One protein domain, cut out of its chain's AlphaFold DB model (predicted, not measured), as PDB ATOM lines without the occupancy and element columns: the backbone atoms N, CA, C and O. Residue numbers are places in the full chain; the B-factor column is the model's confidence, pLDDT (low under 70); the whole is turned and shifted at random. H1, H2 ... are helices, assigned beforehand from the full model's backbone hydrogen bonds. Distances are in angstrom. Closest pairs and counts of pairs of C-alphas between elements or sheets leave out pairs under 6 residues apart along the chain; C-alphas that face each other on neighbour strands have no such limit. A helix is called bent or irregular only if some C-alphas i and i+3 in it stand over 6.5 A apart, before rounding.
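AT A GLANCE: This is residues 2 to 87 and 297 to 344 of the 349 residues of an uncharacterized protein of Actinocrispum wychmicini (UniProt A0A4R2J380). The model is a long rod made by one very long helix, H3, whose first part runs side by side with H4 in the opposite direction while its last part, residues 65 to 87, sticks out alone and gives much of the length. H1 packs along H4, and at the end away from the free arm H5 folds back from H4 with the short H2 packed on it. The printed part has 134 residues with five named helices, H1 to H5 in order along the chain, and no named strand; its class is all helix. It is extended, with a radius of gyration of the C-alphas of 23.4 A and spans of 81 by 31 by 18 A.

HOW THE PARTS SIT: H3, residues 40 to 87, was assigned as one helix by its hydrogen bonds but is bent, with C-alphas 66 and 69 6.7 A apart. Its arms are H3a, residues 40 to 66, and H3b, residues 69 to 87, at a steep tilt of 39 degrees. H3b touches no helix. H4, residues 303 to 328, is the hub, touching three helices. With residues 305 to 317 alone it touches H3a, opposite ways at a shallow tilt of 13 degrees; the closest C-alphas, of Val 53 and Val 306, are 5.5 A apart. H1, residues 2 to 17, touches H4 the same way at a shallow tilt of 28 degrees, closest at the C-alphas of Ile 5 and Ala 316, 4.3 A. H1 and H3a are near each other, with 8 pairs of C-alphas within 10 A. H4 and H5, residues 331 to 342, form a helical hairpin at a shallow tilt of 16 degrees, their closest C-alphas, of Thr 325 and Thr 334, 5.5 A apart. H2, residues 23 to 26, touches H5, with the C-alphas of Ser 23 and Phe 333 closest at 4.8 A. Every O i to N i+4 pair is within hydrogen-bond range in H1, H3a, H3b, H4 and H5; H2 is too short for such a pair, and its one O i to N i+3 pair is not within range.

IN THESE COORDINATES: H3a is 38.8 A long from C-alpha 40 at (6.508, 56.432, 16.589), and H3b 27.1 A, ending at C-alpha 87 at (28.225, -6.979, 31.818). H4 is 37.4 A long, H1 22.8 A, H5 16.2 A and H2 6.3 A. H1 begins at C-alpha 2 at (24.771, 51.321, 26.309).

THE WHOLE: The C-alphas of Met 87 and His 330, the two farthest apart, are 81.2 A apart. Residues 88 to 296 are not printed, and C-alphas 87 and 297 are 37.3 A apart across this cut. The link from H2 to H3, residues 27 to 39, is long; those from H1 to H2 and from H4 to H5 are tight. Mean pLDDT of the printed part is 93.8, and residue 344 is under 70.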
ATOM      1  N   ALA A   2      24.533  49.876  26.117       94.31
ATOM      2  CA  ALA A   2      24.771  51.321  26.309       94.31
ATOM      3  C   ALA A   2      24.475  52.188  25.066       94.31
ATOM      4  O   ALA A   2      23.895  53.261  25.182       94.31
ATOM      5  N   VAL A   3      24.799  51.684  23.871       96.81
ATOM      6  CA  VAL A   3      24.520  52.371  22.596       96.81
ATOM      7  C   VAL A   3      23.018  52.571  22.362       96.81
ATOM      8  O   VAL A   3      22.618  53.647  21.937       96.81
ATOM      9  N   LEU A   4      22.187  51.567  22.669       97.06
ATOM     10  CA  LEU A   4      20.734  51.644  22.479       97.06
ATOM     11  C   LEU A   4      20.120  52.711  23.397       97.06
ATOM     12  O   LEU A   4      19.306  53.512  22.953       97.06
ATOM     13  N   ILE A   5      20.569  52.756  24.656       97.62
ATOM     14  CA  ILE A   5      20.145  53.753  25.649       97.62
ATOM     15  C   ILE A   5      20.540  55.164  25.198       97.62
ATOM     16  O   ILE A   5      19.686  56.042  25.153       97.62
ATOM     17  N   ALA A   6      21.797  55.370  24.793       97.44
ATOM     18  CA  ALA A   6      22.284  56.675  24.339       97.44
ATOM     19  C   ALA A   6      21.573  57.168  23.064       97.44
ATOM     20  O   ALA A   6      21.273  58.352  22.932       97.44
ATOM     21  N   GLN A   7      21.271  56.266  22.122       97.88
ATOM     22  CA  GLN A   7      20.488  56.599  20.927       97.88
ATOM     23  C   GLN A   7      19.056  57.008  21.283       97.88
ATOM     24  O   GLN A   7      18.551  57.991  20.741       97.88
ATOM     25  N   ALA A   8      18.422  56.278  22.200       97.75
ATOM     26  CA  ALA A   8      17.078  56.576  22.668       97.75
ATOM     27  C   ALA A   8      17.022  57.922  23.410       97.75
ATOM     28  O   ALA A   8      16.144  58.736  23.136       97.75
ATOM     29  N   GLU A   9      18.006  58.203  24.264       98.19
ATOM     30  CA  GLU A   9      18.164  59.485  24.955       98.19
ATOM     31  C   GLU A   9      18.334  60.650  23.962       98.19
ATOM     32  O   GLU A   9      17.590  61.633  24.000       98.19
ATOM     33  N   ALA A  10      19.258  60.515  23.003       97.75
ATOM     34  CA  ALA A  10      19.497  61.529  21.978       97.75
ATOM     35  C   ALA A  10      18.251  61.784  21.116       97.75
ATOM     36  O   ALA A  10      17.957  62.935  20.775       97.75
ATOM     37  N   ARG A  11      17.503  60.723  20.781       98.12
ATOM     38  CA  ARG A  11      16.259  60.830  20.018       98.12
ATOM     39  C   ARG A  11      15.159  61.519  20.820       98.12
ATOM     40  O   ARG A  11      14.526  62.421  20.279       98.12
ATOM     41  N   GLY A  12      14.981  61.166  22.093       96.88
ATOM     42  CA  GLY A  12      14.015  61.818  22.983       96.88
ATOM     43  C   GLY A  12      14.289  63.316  23.121       96.88
ATOM     44  O   GLY A  12      13.387  64.134  22.954       96.88
ATOM     45  N   ALA A  13      15.556  63.699  23.304       97.19
ATOM     46  CA  ALA A  13      15.953  65.106  23.348       97.19
ATOM     47  C   ALA A  13      15.732  65.839  22.007       97.19
ATOM     48  O   ALA A  13      15.424  67.032  21.995       97.19
ATOM     49  N   ALA A  14      15.907  65.157  20.872       97.56
ATOM     50  CA  ALA A  14      15.663  65.733  19.552       97.56
ATOM     51  C   ALA A  14      14.166  65.941  19.273       97.56
ATOM     52  O   ALA A  14      13.789  67.023  18.827       97.56
ATOM     53  N   ASP A  15      13.324  64.948  19.576       97.06
ATOM     54  CA  ASP A  15      11.868  65.035  19.399       97.06
ATOM     55  C   ASP A  15      11.267  66.145  20.288       97.06
ATOM     56  O   ASP A  15      10.406  66.897  19.827       97.06
ATOM     57  N   ALA A  16      11.785  66.318  21.515       95.50
ATOM     58  CA  ALA A  16      11.423  67.425  22.408       95.50
ATOM     59  C   ALA A  16      11.735  68.800  21.797       95.50
ATOM     60  O   ALA A  16      10.866  69.667  21.744       95.50
ATOM     61  N   ARG A  17      12.966  69.001  21.300       96.00
ATOM     62  CA  ARG A  17      13.381  70.270  20.668       96.00
ATOM     63  C   ARG A  17      12.614  70.571  19.382       96.00
ATOM     64  O   ARG A  17      12.449  71.733  19.032       96.00
ATOM     65  N   GLY A  18      12.184  69.533  18.669       95.44
ATOM     66  CA  GLY A  18      11.372  69.661  17.463       95.44
ATOM     67  C   GLY A  18       9.892  69.938  17.729       95.44
ATOM     68  O   GLY A  18       9.158  70.108  16.763       95.44
ATOM     69  N   HIS A  19       9.452  69.952  18.997       92.81
ATOM     70  CA  HIS A  19       8.040  70.050  19.386       92.81
ATOM     71  C   HIS A  19       7.148  69.037  18.646       92.81
ATOM     72  O   HIS A  19       6.021  69.342  18.267       92.81
ATOM     73  N   VAL A  20       7.673  67.827  18.416       89.75
ATOM     74  CA  VAL A  20       6.972  66.764  17.670       89.75
ATOM     75  C   VAL A  20       5.764  66.238  18.449       89.75
ATOM     76  O   VAL A  20       4.811  65.747  17.853       89.75
ATOM     77  N   LEU A  21       5.819  66.330  19.778       91.62
ATOM     78  CA  LEU A  21       4.812  65.829  20.704       91.62
ATOM     79  C   LEU A  21       4.417  66.936  21.676       91.62
ATOM     80  O   LEU A  21       5.273  67.664  22.186       91.62
ATOM     81  N   ASP A  22       3.127  67.014  21.974       90.62
ATOM     82  CA  ASP A  22       2.551  67.876  23.001       90.62
ATOM     83  C   ASP A  22       1.876  67.039  24.103       90.62
ATOM     84  O   ASP A  22       1.923  65.809  24.098       90.62
ATOM     85  N   SER A  23       1.258  67.696  25.087       86.75
ATOM     86  CA  SER A  23       0.564  66.994  26.175       86.75
ATOM     87  C   SER A  23      -0.631  66.162  25.697       86.75
ATOM     88  O   SER A  23      -0.969  65.178  26.345       86.75
ATOM     89  N   TRP A  24      -1.260  66.532  24.577       86.50
ATOM     90  CA  TRP A  24      -2.425  65.835  24.019       86.50
ATOM     91  C   TRP A  24      -2.042  64.592  23.212       86.50
ATOM     92  O   TRP A  24      -2.852  63.680  23.055       86.50
ATOM     93  N   SER A  25      -0.789  64.516  22.761       89.94
ATOM     94  CA  SER A  25      -0.250  63.390  21.994       89.94
ATOM     95  C   SER A  25      -0.246  62.065  22.772       89.94
ATOM     96  O   SER A  25      -0.225  61.003  22.160       89.94
ATOM     97  N   PHE A  26      -0.309  62.108  24.109       90.31
ATOM     98  CA  PHE A  26      -0.331  60.918  24.974       90.31
ATOM     99  C   PHE A  26      -1.744  60.431  25.334       90.31
ATOM    100  O   PHE A  26      -1.885  59.495  26.123       90.31
ATOM    101  N   GLY A  27      -2.779  61.025  24.731       89.06
ATOM    102  CA  GLY A  27      -4.177  60.677  24.965       89.06
ATOM    103  C   GLY A  27      -4.754  61.262  26.257       89.06
ATOM    104  O   GLY A  27      -4.046  61.816  27.098       89.06
ATOM    105  N   ASP A  28      -6.075  61.147  26.397       88.50
ATOM    106  CA  ASP A  28      -6.798  61.520  27.617       88.50
ATOM    107  C   ASP A  28      -6.432  60.544  28.757       88.50
ATOM    108  O   ASP A  28      -6.313  59.341  28.503       88.50
ATOM    109  N   PRO A  29      -6.273  60.998  30.013       83.56
ATOM    110  CA  PRO A  29      -6.169  60.115  31.173       83.56
ATOM    111  C   PRO A  29      -7.237  59.010  31.255       83.56
ATOM    112  O   PRO A  29      -6.960  57.934  31.777       83.56
ATOM    113  N   ALA A  30      -8.445  59.246  30.735       87.19
ATOM    114  CA  ALA A  30      -9.514  58.246  30.696       87.19
ATOM    115  C   ALA A  30      -9.435  57.283  29.494       87.19
ATOM    116  O   ALA A  30     -10.230  56.345  29.412       87.19
ATOM    117  N   ALA A  31      -8.520  57.507  28.547       86.00
ATOM    118  CA  ALA A  31      -8.395  56.680  27.354       86.00
ATOM    119  C   ALA A  31      -7.790  55.306  27.676       86.00
ATOM    120  O   ALA A  31      -6.854  55.175  28.469       86.00
ATOM    121  N   GLU A  32      -8.289  54.271  26.999       87.31
ATOM    122  CA  GLU A  32      -7.752  52.919  27.128       87.31
ATOM    123  C   GLU A  32      -6.275  52.836  26.671       87.31
ATOM    124  O   GLU A  32      -5.783  53.671  25.893       87.31
ATOM    125  N   PRO A  33      -5.514  51.825  27.130       84.75
ATOM    126  CA  PRO A  33      -4.143  51.598  26.679       84.75
ATOM    127  C   PRO A  33      -4.036  51.264  25.167       84.75
ATOM    128  O   PRO A  33      -3.909  50.108  24.796       84.75
ATOM    129  N   SER A  34      -4.019  52.273  24.280       87.50
ATOM    130  CA  SER A  34      -3.728  52.109  22.833       87.50
ATOM    131  C   SER A  34      -2.281  52.433  22.395       87.50
ATOM    132  O   SER A  34      -1.676  53.409  22.832       87.50
ATOM    133  N   GLU A  35      -1.703  51.666  21.470       88.75
ATOM    134  CA  GLU A  35      -0.427  52.039  20.828       88.75
ATOM    135  C   GLU A  35      -0.501  53.343  20.015       88.75
ATOM    136  O   GLU A  35       0.534  53.963  19.793       88.75
ATOM    137  N   ASP A  36      -1.701  53.819  19.666       90.44
ATOM    138  CA  ASP A  36      -1.904  55.036  18.862       90.44
ATOM    139  C   ASP A  36      -1.368  56.317  19.522       90.44
ATOM    140  O   ASP A  36      -1.055  57.288  18.837       90.44
ATOM    141  N   PHE A  37      -1.252  56.320  20.853       91.56
ATOM    142  CA  PHE A  37      -0.741  57.450  21.638       91.56
ATOM    143  C   PHE A  37       0.758  57.349  21.939       91.56
ATOM    144  O   PHE A  37       1.301  58.144  22.711       91.56
ATOM    145  N   ASP A  38       1.438  56.338  21.397       92.62
ATOM    146  CA  ASP A  38       2.870  56.205  21.590       92.62
ATOM    147  C   ASP A  38       3.663  56.983  20.547       92.62
ATOM    148  O   ASP A  38       3.332  56.971  19.359       92.62
ATOM    149  N   PRO A  39       4.801  57.567  20.950       95.06
ATOM    150  CA  PRO A  39       5.754  58.110  20.003       95.06
ATOM    151  C   PRO A  39       6.138  57.049  18.955       95.06
ATOM    152  O   PRO A  39       6.517  55.935  19.337       95.06
ATOM    153  N   PRO A  40       6.149  57.381  17.647       94.75
ATOM    154  CA  PRO A  40       6.508  56.432  16.589       94.75
ATOM    155  C   PRO A  40       7.861  55.740  16.813       94.75
ATOM    156  O   PRO A  40       8.053  54.582  16.437       94.75
ATOM    157  N   TYR A  41       8.800  56.431  17.470       95.94
ATOM    158  CA  TYR A  41      10.087  55.862  17.862       95.94
ATOM    159  C   TYR A  41       9.949  54.706  18.867       95.94
ATOM    160  O   TYR A  41      10.598  53.678  18.695       95.94
ATOM    161  N   VAL A  42       9.085  54.837  19.878       95.00
ATOM    162  CA  VAL A  42       8.855  53.798  20.896       95.00
ATOM    163  C   VAL A  42       8.189  52.569  20.276       95.00
ATOM    164  O   VAL A  42       8.612  51.447  20.549       95.00
ATOM    165  N   ILE A  43       7.223  52.768  19.372       95.19
ATOM    166  CA  ILE A  43       6.604  51.676  18.599       95.19
ATOM    167  C   ILE A  43       7.675  50.926  17.793       95.19
ATOM    168  O   ILE A  43       7.758  49.696  17.833       95.19
ATOM    169  N   CYS A  44       8.552  51.662  17.100       96.50
ATOM    170  CA  CYS A  44       9.668  51.070  16.362       96.50
ATOM    171  C   CYS A  44      10.616  50.287  17.285       96.50
ATOM    172  O   CYS A  44      11.008  49.170  16.953       96.50
ATOM    173  N   LEU A  45      10.938  50.836  18.460       96.06
ATOM    174  CA  LEU A  45      11.830  50.225  19.442       96.06
ATOM    175  C   LEU A  45      11.263  48.910  19.999       96.06
ATOM    176  O   LEU A  45      11.991  47.924  20.117       96.06
ATOM    177  N   ARG A  46       9.956  48.840  20.265       95.56
ATOM    178  CA  ARG A  46       9.287  47.595  20.680       95.56
ATOM    179  C   ARG A  46       9.230  46.565  19.562       95.56
ATOM    180  O   ARG A  46       9.571  45.410  19.787       95.56
ATOM    181  N   ARG A  47       8.918  46.983  18.334       96.44
ATOM    182  CA  ARG A  47       8.984  46.085  17.174       96.44
ATOM    183  C   ARG A  47      10.394  45.514  16.988       96.44
ATOM    184  O   ARG A  47      10.542  44.333  16.694       96.44
ATOM    185  N   GLN A  48      11.432  46.330  17.180       96.94
ATOM    186  CA  GLN A  48      12.825  45.876  17.143       96.94
ATOM    187  C   GLN A  48      13.151  44.899  18.277       96.94
ATOM    188  O   GLN A  48      13.826  43.902  18.024       96.94
ATOM    189  N   ARG A  49      12.647  45.135  19.498       96.94
ATOM    190  CA  ARG A  49      12.742  44.178  20.613       96.94
ATOM    191  C   ARG A  49      12.144  42.831  20.220       96.94
ATOM    192  O   ARG A  49      12.810  41.818  20.394       96.94
ATOM    193  N   ASP A  50      10.927  42.821  19.688       97.12
ATOM    194  CA  ASP A  50      10.215  41.583  19.368       97.12
ATOM    195  C   ASP A  50      10.933  40.802  18.261       97.12
ATOM    196  O   ASP A  50      11.147  39.600  18.392       97.12
ATOM    197  N   VAL A  51      11.429  41.495  17.229       97.31
ATOM    198  CA  VAL A  51      12.283  40.893  16.189       97.31
ATOM    199  C   VAL A  51      13.590  40.348  16.777       97.31
ATOM    200  O   VAL A  51      14.030  39.265  16.396       97.31
ATOM    201  N   ALA A  52      14.222  41.064  17.711       96.38
ATOM    202  CA  ALA A  52      15.453  40.612  18.357       96.38
ATOM    203  C   ALA A  52      15.224  39.381  19.249       96.38
ATOM    204  O   ALA A  52      16.047  38.464  19.246       96.38
ATOM    205  N   VAL A  53      14.106  39.339  19.978       97.12
ATOM    206  CA  VAL A  53      13.678  38.189  20.787       97.12
ATOM    207  C   VAL A  53      13.407  36.980  19.897       97.12
ATOM    208  O   VAL A  53      13.930  35.899  20.169       97.12
ATOM    209  N   GLU A  54      12.650  37.161  18.816       97.50
ATOM    210  CA  GLU A  54      12.336  36.079  17.884       97.50
ATOM    211  C   GLU A  54      13.602  35.546  17.210       97.50
ATOM    212  O   GLU A  54      13.853  34.345  17.214       97.50
ATOM    213  N   SER A  55      14.486  36.436  16.751       96.19
ATOM    214  CA  SER A  55      15.781  36.048  16.185       96.19
ATOM    215  C   SER A  55      16.667  35.305  17.195       96.19
ATOM    216  O   SER A  55      17.388  34.375  16.827       96.19
ATOM    217  N   ALA A  56      16.644  35.681  18.478       96.44
ATOM    218  CA  ALA A  56      17.376  34.963  19.520       96.44
ATOM    219  C   ALA A  56      16.824  33.542  19.729       96.44
ATOM    220  O   ALA A  56      17.607  32.592  19.812       96.44
ATOM    221  N   ARG A  57      15.495  33.384  19.753       97.50
ATOM    222  CA  ARG A  57      14.825  32.076  19.841       97.50
ATOM    223  C   ARG A  57      15.101  31.211  18.615       97.50
ATOM    224  O   ARG A  57      15.464  30.047  18.769       97.50
ATOM    225  N   GLU A  58      15.022  31.782  17.418       96.88
ATOM    226  CA  GLU A  58      15.313  31.089  16.164       96.88
ATOM    227  C   GLU A  58      16.765  30.589  16.128       96.88
ATOM    228  O   GLU A  58      17.012  29.404  15.894       96.88
ATOM    229  N   ARG A  59      17.743  31.455  16.446       96.19
ATOM    230  CA  ARG A  59      19.160  31.058  16.537       96.19
ATOM    231  C   ARG A  59      19.373  29.934  17.551       96.19
ATOM    232  O   ARG A  59      20.150  29.011  17.290       96.19
ATOM    233  N   HIS A  60      18.684  29.989  18.689       97.31
ATOM    234  CA  HIS A  60      18.729  28.929  19.692       97.31
ATOM    235  C   HIS A  60      18.183  27.604  19.141       97.31
ATOM    236  O   HIS A  60      18.887  26.597  19.201       97.31
ATOM    237  N   GLY A  61      17.002  27.613  18.516       96.88
ATOM    238  CA  GLY A  61      16.390  26.420  17.920       96.88
ATOM    239  C   GLY A  61      17.207  25.817  16.770       96.88
ATOM    240  O   GLY A  61      17.343  24.596  16.660       96.88
ATOM    241  N   ILE A  62      17.841  26.648  15.936       96.06
ATOM    242  CA  ILE A  62      18.771  26.179  14.893       96.06
ATOM    243  C   ILE A  62      19.995  25.500  15.524       96.06
ATOM    244  O   ILE A  62      20.440  24.454  15.048       96.06
ATOM    245  N   THR A  63      20.544  26.076  16.594       96.44
ATOM    246  CA  THR A  63      21.695  25.493  17.300       96.44
ATOM    247  C   THR A  63      21.321  24.156  17.935       96.44
ATOM    248  O   THR A  63      22.034  23.169  17.757       96.44
ATOM    249  N   GLU A  64      20.173  24.099  18.611       96.81
ATOM    250  CA  GLU A  64      19.656  22.892  19.253       96.81
ATOM    251  C   GLU A  64      19.400  21.772  18.238       96.81
ATOM    252  O   GLU A  64      19.907  20.664  18.404       96.81
ATOM    253  N   SER A  65      18.695  22.066  17.141       96.38
ATOM    254  CA  SER A  65      18.403  21.079  16.091       96.38
ATOM    255  C   SER A  65      19.665  20.519  15.428       96.38
ATOM    256  O   SER A  65      19.741  19.318  15.165       96.38
ATOM    257  N   ARG A  66      20.695  21.348  15.210       95.44
ATOM    258  CA  ARG A  66      21.992  20.896  14.675       95.44
ATOM    259  C   ARG A  66      22.783  20.068  15.688       95.44
ATOM    260  O   ARG A  66      23.410  19.080  15.309       95.44
ATOM    261  N   ALA A  67      22.732  20.430  16.969       96.56
ATOM    262  CA  ALA A  67      23.403  19.696  18.040       96.56
ATOM    263  C   ALA A  67      22.679  18.391  18.433       96.56
ATOM    264  O   ALA A  67      23.310  17.502  19.014       96.56
ATOM    265  N   ALA A  68      21.390  18.249  18.103       96.50
ATOM    266  CA  ALA A  68      20.549  17.120  18.503       96.50
ATOM    267  C   ALA A  68      21.089  15.762  18.029       96.50
ATOM    268  O   ALA A  68      21.104  14.805  18.800       96.50
ATOM    269  N   GLU A  69      21.599  15.669  16.797       95.62
ATOM    270  CA  GLU A  69      22.156  14.408  16.281       95.62
ATOM    271  C   GLU A  69      23.435  14.000  17.029       95.62
ATOM    272  O   GLU A  69      23.605  12.833  17.389       95.62
ATOM    273  N   LEU A  70      24.328  14.952  17.324       95.56
ATOM    274  CA  LEU A  70      25.536  14.677  18.111       95.56
ATOM    275  C   LEU A  70      25.191  14.281  19.547       95.56
ATOM    276  O   LEU A  70      25.800  13.357  20.089       95.56
ATOM    277  N   ARG A  71      24.190  14.938  20.144       96.25
ATOM    278  CA  ARG A  71      23.661  14.588  21.465       96.25
ATOM    279  C   ARG A  71      23.121  13.161  21.474       96.25
ATOM    280  O   ARG A  71      23.581  12.358  22.278       96.25
ATOM    281  N   ARG A  72      22.251  12.811  20.523       97.38
ATOM    282  CA  ARG A  72      21.700  11.459  20.379       97.38
ATOM    283  C   ARG A  72      22.800  10.407  20.220       97.38
ATOM    284  O   ARG A  72      22.751   9.370  20.871       97.38
ATOM    285  N   ARG A  73      23.815  10.650  19.381       96.94
ATOM    286  CA  ARG A  73      24.950   9.715  19.232       96.94
ATOM    287  C   ARG A  73      25.758   9.573  20.518       96.94
ATOM    288  O   ARG A  73      26.191   8.466  20.831       96.94
ATOM    289  N   SER A  74      25.961  10.670  21.246       96.62
ATOM    290  CA  SER A  74      26.640  10.649  22.545       96.62
ATOM    291  C   SER A  74      25.840   9.843  23.574       96.62
ATOM    292  O   SER A  74      26.403   9.006  24.276       96.62
ATOM    293  N   GLU A  75      24.516  10.012  23.602       96.44
ATOM    294  CA  GLU A  75      23.605   9.250  24.461       96.44
ATOM    295  C   GLU A  75      23.641   7.751  24.138       96.44
ATOM    296  O   GLU A  75      23.779   6.942  25.054       96.44
ATOM    297  N   VAL A  76      23.615   7.371  22.854       96.94
ATOM    298  CA  VAL A  76      23.777   5.968  22.422       96.94
ATOM    299  C   VAL A  76      25.128   5.408  22.876       96.94
ATOM    300  O   VAL A  76      25.176   4.345  23.490       96.94
ATOM    301  N   ALA A  77      26.226   6.145  22.675       93.69
ATOM    302  CA  ALA A  77      27.540   5.727  23.164       93.69
ATOM    303  C   ALA A  77      27.572   5.592  24.701       93.69
ATOM    304  O   ALA A  77      28.214   4.686  25.233       93.69
ATOM    305  N   GLY A  78      26.850   6.454  25.424       94.56
ATOM    306  CA  GLY A  78      26.664   6.360  26.872       94.56
ATOM    307  C   GLY A  78      25.888   5.110  27.300       94.56
ATOM    308  O   GLY A  78      26.281   4.452  28.264       94.56
ATOM    309  N   GLN A  79      24.835   4.740  26.570       95.00
ATOM    310  CA  GLN A  79      24.064   3.512  26.802       95.00
ATOM    311  C   GLN A  79      24.899   2.255  26.535       95.00
ATOM    312  O   GLN A  79      24.884   1.321  27.343       95.00
ATOM    313  N   ASP A  80      25.681   2.239  25.455       92.75
ATOM    314  CA  ASP A  80      26.602   1.142  25.143       92.75
ATOM    315  C   ASP A  80      27.678   0.997  26.231       92.75
ATOM    316  O   ASP A  80      27.984  -0.108  26.688       92.75
ATOM    317  N   MET A  81      28.208   2.126  26.712       92.94
ATOM    318  CA  MET A  81      29.163   2.172  27.817       92.94
ATOM    319  C   MET A  81      28.555   1.607  29.114       92.94
ATOM    320  O   MET A  81      29.183   0.774  29.775       92.94
ATOM    321  N   ALA A  82      27.329   2.007  29.464       90.62
ATOM    322  CA  ALA A  82      26.607   1.483  30.626       90.62
ATOM    323  C   ALA A  82      26.313  -0.020  30.487       90.62
ATOM    324  O   ALA A  82      26.475  -0.785  31.440       90.62
ATOM    325  N   THR A  83      25.968  -0.473  29.280       90.88
ATOM    326  CA  THR A  83      25.750  -1.892  28.976       90.88
ATOM    327  C   THR A  83      27.032  -2.695  29.183       90.88
ATOM    328  O   THR A  83      27.012  -3.709  29.885       90.88
ATOM    329  N   ALA A  84      28.166  -2.223  28.654       87.75
ATOM    330  CA  ALA A  84      29.469  -2.854  28.851       87.75
ATOM    331  C   ALA A  84      29.851  -2.930  30.338       87.75
ATOM    332  O   ALA A  84      30.297  -3.985  30.797       87.75
ATOM    333  N   ARG A  85      29.611  -1.856  31.106       88.56
ATOM    334  CA  ARG A  85      29.810  -1.827  32.566       88.56
ATOM    335  C   ARG A  85      28.952  -2.873  33.276       88.56
ATOM    336  O   ARG A  85      29.491  -3.711  33.989       88.56
ATOM    337  N   SER A  86      27.655  -2.929  32.977       87.50
ATOM    338  CA  SER A  86      26.741  -3.900  33.598       87.50
ATOM    339  C   SER A  86      27.137  -5.363  33.339       87.50
ATOM    340  O   SER A  86      26.971  -6.227  34.206       87.50
ATOM    341  N   MET A  87      27.700  -5.655  32.159       86.06
ATOM    342  CA  MET A  87      28.225  -6.979  31.818       86.06
ATOM    343  C   MET A  87      29.485  -7.310  32.623       86.06
ATOM    344  O   MET A  87      29.619  -8.440  33.095       86.06
ATOM    345  N   TYR A 297      24.845  30.366  23.325       95.19
ATOM    346  CA  TYR A 297      24.006  29.207  23.607       95.19
ATOM    347  C   TYR A 297      24.207  28.709  25.041       95.19
ATOM    348  O   TYR A 297      25.328  28.478  25.492       95.19
ATOM    349  N   THR A 298      23.098  28.460  25.738       94.12
ATOM    350  CA  THR A 298      23.094  27.834  27.062       94.12
ATOM    351  C   THR A 298      22.116  26.665  27.076       94.12
ATOM    352  O   THR A 298      21.049  26.740  26.478       94.12
ATOM    353  N   GLU A 299      22.447  25.574  27.768       92.00
ATOM    354  CA  GLU A 299      21.555  24.400  27.835       92.00
ATOM    355  C   GLU A 299      20.264  24.670  28.634       92.00
ATOM    356  O   GLU A 299      19.308  23.909  28.519       92.00
ATOM    357  N   ALA A 300      20.211  25.764  29.405       92.75
ATOM    358  CA  ALA A 300      19.030  26.195  30.158       92.75
ATOM    359  C   ALA A 300      17.941  26.857  29.285       92.75
ATOM    360  O   ALA A 300      16.858  27.152  29.787       92.75
ATOM    361  N   GLY A 301      18.214  27.088  27.996       93.75
ATOM    362  CA  GLY A 301      17.279  27.683  27.040       93.75
ATOM    363  C   GLY A 301      17.550  29.165  26.733       93.75
ATOM    364  O   GLY A 301      18.454  29.781  27.302       93.75
ATOM    365  N   PRO A 302      16.778  29.772  25.812       96.31
ATOM    366  CA  PRO A 302      16.984  31.157  25.388       96.31
ATOM    367  C   PRO A 302      16.396  32.186  26.363       96.31
ATOM    368  O   PRO A 302      16.618  33.378  26.173       96.31
ATOM    369  N   GLU A 303      15.657  31.764  27.393       95.62
ATOM    370  CA  GLU A 303      14.879  32.652  28.271       95.62
ATOM    371  C   GLU A 303      15.730  33.729  28.949       95.62
ATOM    372  O   GLU A 303      15.358  34.900  28.944       95.62
ATOM    373  N   ALA A 304      16.916  33.381  29.454       94.56
ATOM    374  CA  ALA A 304      17.811  34.361  30.070       94.56
ATOM    375  C   ALA A 304      18.261  35.447  29.071       94.56
ATOM    376  O   ALA A 304      18.305  36.632  29.408       94.56
ATOM    377  N   LEU A 305      18.547  35.060  27.823       95.44
ATOM    378  CA  LEU A 305      18.915  35.992  26.757       95.44
ATOM    379  C   LEU A 305      17.711  36.839  26.321       95.44
ATOM    380  O   LEU A 305      17.845  38.047  26.138       95.44
ATOM    381  N   VAL A 306      16.528  36.231  26.203       96.81
ATOM    382  CA  VAL A 306      15.271  36.920  25.875       96.81
ATOM    383  C   VAL A 306      14.933  37.970  26.933       96.81
ATOM    384  O   VAL A 306      14.648  39.116  26.584       96.81
ATOM    385  N   GLN A 307      15.036  37.624  28.217       95.56
ATOM    386  CA  GLN A 307      14.839  38.555  29.329       95.56
ATOM    387  C   GLN A 307      15.871  39.687  29.306       95.56
ATOM    388  O   GLN A 307      15.505  40.848  29.484       95.56
ATOM    389  N   ALA A 308      17.142  39.384  29.026       95.44
ATOM    390  CA  ALA A 308      18.188  40.398  28.904       95.44
ATOM    391  C   ALA A 308      17.926  41.371  27.738       95.44
ATOM    392  O   ALA A 308      18.084  42.584  27.899       95.44
ATOM    393  N   ILE A 309      17.478  40.867  26.582       96.44
ATOM    394  CA  ILE A 309      17.067  41.692  25.436       96.44
ATOM    395  C   ILE A 309      15.875  42.567  25.832       96.44
ATOM    396  O   ILE A 309      15.928  43.787  25.663       96.44
ATOM    397  N   ALA A 310      14.824  41.981  26.407       96.44
ATOM    398  CA  ALA A 310      13.633  42.713  26.823       96.44
ATOM    399  C   ALA A 310      13.963  43.827  27.830       96.44
ATOM    400  O   ALA A 310      13.522  44.963  27.652       96.44
ATOM    401  N   ALA A 311      14.801  43.537  28.829       96.00
ATOM    402  CA  ALA A 311      15.268  44.511  29.810       96.00
ATOM    403  C   ALA A 311      16.092  45.641  29.167       96.00
ATOM    404  O   ALA A 311      15.917  46.808  29.522       96.00
ATOM    405  N   ALA A 312      16.951  45.332  28.191       96.81
ATOM    406  CA  ALA A 312      17.747  46.336  27.487       96.81
ATOM    407  C   ALA A 312      16.881  47.311  26.672       96.81
ATOM    408  O   ALA A 312      17.117  48.520  26.706       96.81
ATOM    409  N   TYR A 313      15.864  46.802  25.972       96.81
ATOM    410  CA  TYR A 313      14.913  47.637  25.234       96.81
ATOM    411  C   TYR A 313      13.995  48.427  26.175       96.81
ATOM    412  O   TYR A 313      13.758  49.609  25.936       96.81
ATOM    413  N   ALA A 314      13.554  47.835  27.287       95.00
ATOM    414  CA  ALA A 314      12.803  48.557  28.313       95.00
ATOM    415  C   ALA A 314      13.623  49.718  28.906       95.00
ATOM    416  O   ALA A 314      13.106  50.823  29.050       95.00
ATOM    417  N   ALA A 315      14.912  49.513  29.189       96.06
ATOM    418  CA  ALA A 315      15.802  50.575  29.660       96.06
ATOM    419  C   ALA A 315      15.983  51.696  28.618       96.06
ATOM    420  O   ALA A 315      16.009  52.872  28.976       96.06
ATOM    421  N   ALA A 316      16.065  51.353  27.329       97.00
ATOM    422  CA  ALA A 316      16.137  52.343  26.255       97.00
ATOM    423  C   ALA A 316      14.837  53.157  26.127       97.00
ATOM    424  O   ALA A 316      14.890  54.379  26.007       97.00
ATOM    425  N   GLU A 317      13.674  52.512  26.238       96.25
ATOM    426  CA  GLU A 317      12.377  53.199  26.286       96.25
ATOM    427  C   GLU A 317      12.304  54.175  27.477       96.25
ATOM    428  O   GLU A 317      11.888  55.325  27.325       96.25
ATOM    429  N   GLN A 318      12.775  53.758  28.659       95.69
ATOM    430  CA  GLN A 318      12.840  54.627  29.839       95.69
ATOM    431  C   GLN A 318      13.744  55.846  29.615       95.69
ATOM    432  O   GLN A 318      13.359  56.958  29.983       95.69
ATOM    433  N   ALA A 319      14.908  55.655  28.992       96.81
ATOM    434  CA  ALA A 319      15.845  56.731  28.681       96.81
ATOM    435  C   ALA A 319      15.281  57.724  27.653       96.81
ATOM    436  O   ALA A 319      15.437  58.932  27.829       96.81
ATOM    437  N   TYR A 320      14.558  57.238  26.636       97.50
ATOM    438  CA  TYR A 320      13.847  58.092  25.681       97.50
ATOM    439  C   TYR A 320      12.875  59.040  26.392       97.50
ATOM    440  O   TYR A 320      12.948  60.256  26.214       97.50
ATOM    441  N   PHE A 321      11.997  58.502  27.246       96.00
ATOM    442  CA  PHE A 321      11.012  59.316  27.960       96.00
ATOM    443  C   PHE A 321      11.645  60.255  28.993       96.00
ATOM    444  O   PHE A 321      11.169  61.378  29.169       96.00
ATOM    445  N   ALA A 322      12.714  59.826  29.667       96.38
ATOM    446  CA  ALA A 322      13.457  60.681  30.590       96.38
ATOM    447  C   ALA A 322      14.069  61.889  29.861       96.38
ATOM    448  O   ALA A 322      13.894  63.024  30.300       96.38
ATOM    449  N   ALA A 323      14.702  61.667  28.706       97.06
ATOM    450  CA  ALA A 323      15.261  62.740  27.888       97.06
ATOM    451  C   ALA A 323      14.182  63.671  27.324       97.06
ATOM    452  O   ALA A 323      14.349  64.891  27.340       97.06
ATOM    453  N   LEU A 324      13.065  63.101  26.858       96.62
ATOM    454  CA  LEU A 324      11.929  63.846  26.319       96.62
ATOM    455  C   LEU A 324      11.333  64.789  27.379       96.62
ATOM    456  O   LEU A 324      11.208  65.987  27.143       96.62
ATOM    457  N   THR A 325      11.017  64.270  28.568       96.62
ATOM    458  CA  THR A 325      10.442  65.063  29.671       96.62
ATOM    459  C   THR A 325      11.413  66.121  30.194       96.62
ATOM    460  O   THR A 325      11.013  67.268  30.398       96.62
ATOM    461  N   HIS A 326      12.697  65.777  30.333       96.69
ATOM    462  CA  HIS A 326      13.735  66.716  30.753       96.69
ATOM    463  C   HIS A 326      13.909  67.883  29.769       96.69
ATOM    464  O   HIS A 326      14.013  69.030  30.195       96.69
ATOM    465  N   ALA A 327      13.910  67.605  28.462       96.56
ATOM    466  CA  ALA A 327      14.101  68.625  27.435       96.56
ATOM    467  C   ALA A 327      12.872  69.529  27.230       96.56
ATOM    468  O   ALA A 327      13.044  70.701  26.905       96.56
ATOM    469  N   VAL A 328      11.648  69.016  27.424       96.50
ATOM    470  CA  VAL A 328      10.413  69.823  27.340       96.50
ATOM    471  C   VAL A 328      10.243  70.725  28.568       96.50
ATOM    472  O   VAL A 328       9.792  71.858  28.434       96.50
ATOM    473  N   GLY A 329      10.580  70.242  29.771       94.38
ATOM    474  CA  GLY A 329      10.578  71.051  31.000       94.38
ATOM    475  C   GLY A 329       9.199  71.499  31.513       94.38
ATOM    476  O   GLY A 329       9.128  72.256  32.481       94.38
ATOM    477  N   HIS A 330       8.099  71.040  30.905       95.44
ATOM    478  CA  HIS A 330       6.735  71.373  31.327       95.44
ATOM    479  C   HIS A 330       6.146  70.309  32.282       95.44
ATOM    480  O   HIS A 330       6.159  69.117  31.952       95.44
ATOM    481  N   PRO A 331       5.573  70.707  33.441       93.81
ATOM    482  CA  PRO A 331       4.989  69.768  34.406       93.81
ATOM    483  C   PRO A 331       3.822  68.948  33.847       93.81
ATOM    484  O   PRO A 331       3.822  67.730  33.981       93.81
ATOM    485  N   SER A 332       2.884  69.587  33.136       92.44
ATOM    486  CA  SER A 332       1.715  68.911  32.548       92.44
ATOM    487  C   SER A 332       2.100  67.850  31.515       92.44
ATOM    488  O   SER A 332       1.487  66.790  31.440       92.44
ATOM    489  N   PHE A 333       3.156  68.104  30.740       93.38
ATOM    490  CA  PHE A 333       3.714  67.132  29.804       93.38
ATOM    491  C   PHE A 333       4.328  65.936  30.539       93.38
ATOM    492  O   PHE A 333       4.128  64.786  30.156       93.38
ATOM    493  N   THR A 334       5.057  66.200  31.626       93.31
ATOM    494  CA  THR A 334       5.671  65.151  32.449       93.31
ATOM    495  C   THR A 334       4.609  64.265  33.099       93.31
ATOM    496  O   THR A 334       4.744  63.042  33.064       93.31
ATOM    497  N   GLU A 335       3.537  64.860  33.626       93.25
ATOM    498  CA  GLU A 335       2.385  64.134  34.172       93.25
ATOM    499  C   GLU A 335       1.703  63.274  33.105       93.25
ATOM    500  O   GLU A 335       1.468  62.093  33.350       93.25
ATOM    501  N   ALA A 336       1.471  63.809  31.900       91.25
ATOM    502  CA  ALA A 336       0.884  63.051  30.793       91.25
ATOM    503  C   ALA A 336       1.735  61.822  30.412       91.25
ATOM    504  O   ALA A 336       1.217  60.707  30.303       91.25
ATOM    505  N   VAL A 337       3.058  61.987  30.296       91.88
ATOM    506  CA  VAL A 337       3.992  60.883  30.006       91.88
ATOM    507  C   VAL A 337       4.013  59.851  31.137       91.88
ATOM    508  O   VAL A 337       3.985  58.645  30.878       91.88
ATOM    509  N   GLN A 338       4.070  60.288  32.398       91.31
ATOM    510  CA  GLN A 338       4.086  59.384  33.553       91.31
ATOM    511  C   GLN A 338       2.778  58.610  33.686       91.31
ATOM    512  O   GLN A 338       2.813  57.391  33.864       91.31
ATOM    513  N   HIS A 339       1.641  59.292  33.534       89.19
ATOM    514  CA  HIS A 339       0.318  58.681  33.540       89.19
ATOM    515  C   HIS A 339       0.231  57.586  32.473       89.19
ATOM    516  O   HIS A 339      -0.112  56.440  32.768       89.19
ATOM    517  N   ARG A 340       0.663  57.898  31.246       85.56
ATOM    518  CA  ARG A 340       0.660  56.943  30.137       85.56
ATOM    519  C   ARG A 340       1.541  55.721  30.394       85.56
ATOM    520  O   ARG A 340       1.157  54.598  30.070       85.56
ATOM    521  N   ARG A 341       2.714  55.918  30.997       85.50
ATOM    522  CA  ARG A 341       3.611  54.819  31.385       85.50
ATOM    523  C   ARG A 341       3.025  53.962  32.510       85.50
ATOM    524  O   ARG A 341       3.196  52.745  32.479       85.50
ATOM    525  N   GLY A 342       2.322  54.576  33.462       81.56
ATOM    526  CA  GLY A 342       1.644  53.890  34.566       81.56
ATOM    527  C   GLY A 342       0.520  52.967  34.092       81.56
ATOM    528  O   GLY A 342       0.432  51.832  34.554       81.56
ATOM    529  N   LEU A 343      -0.257  53.394  33.090       76.44
ATOM    530  CA  LEU A 343      -1.320  52.582  32.478       76.44
ATOM    531  C   LEU A 343      -0.817  51.277  31.831       76.44
ATOM    532  O   LEU A 343      -1.606  50.367  31.599       76.44
ATOM    533  N   ARG A 344       0.487  51.163  31.542       68.06
ATOM    534  CA  ARG A 344       1.087  49.983  30.900       68.06
ATOM    535  C   ARG A 344       1.846  49.040  31.825       68.06
ATOM    536  O   ARG A 344       2.267  47.985  31.362       68.06
TER     537      ARG A 344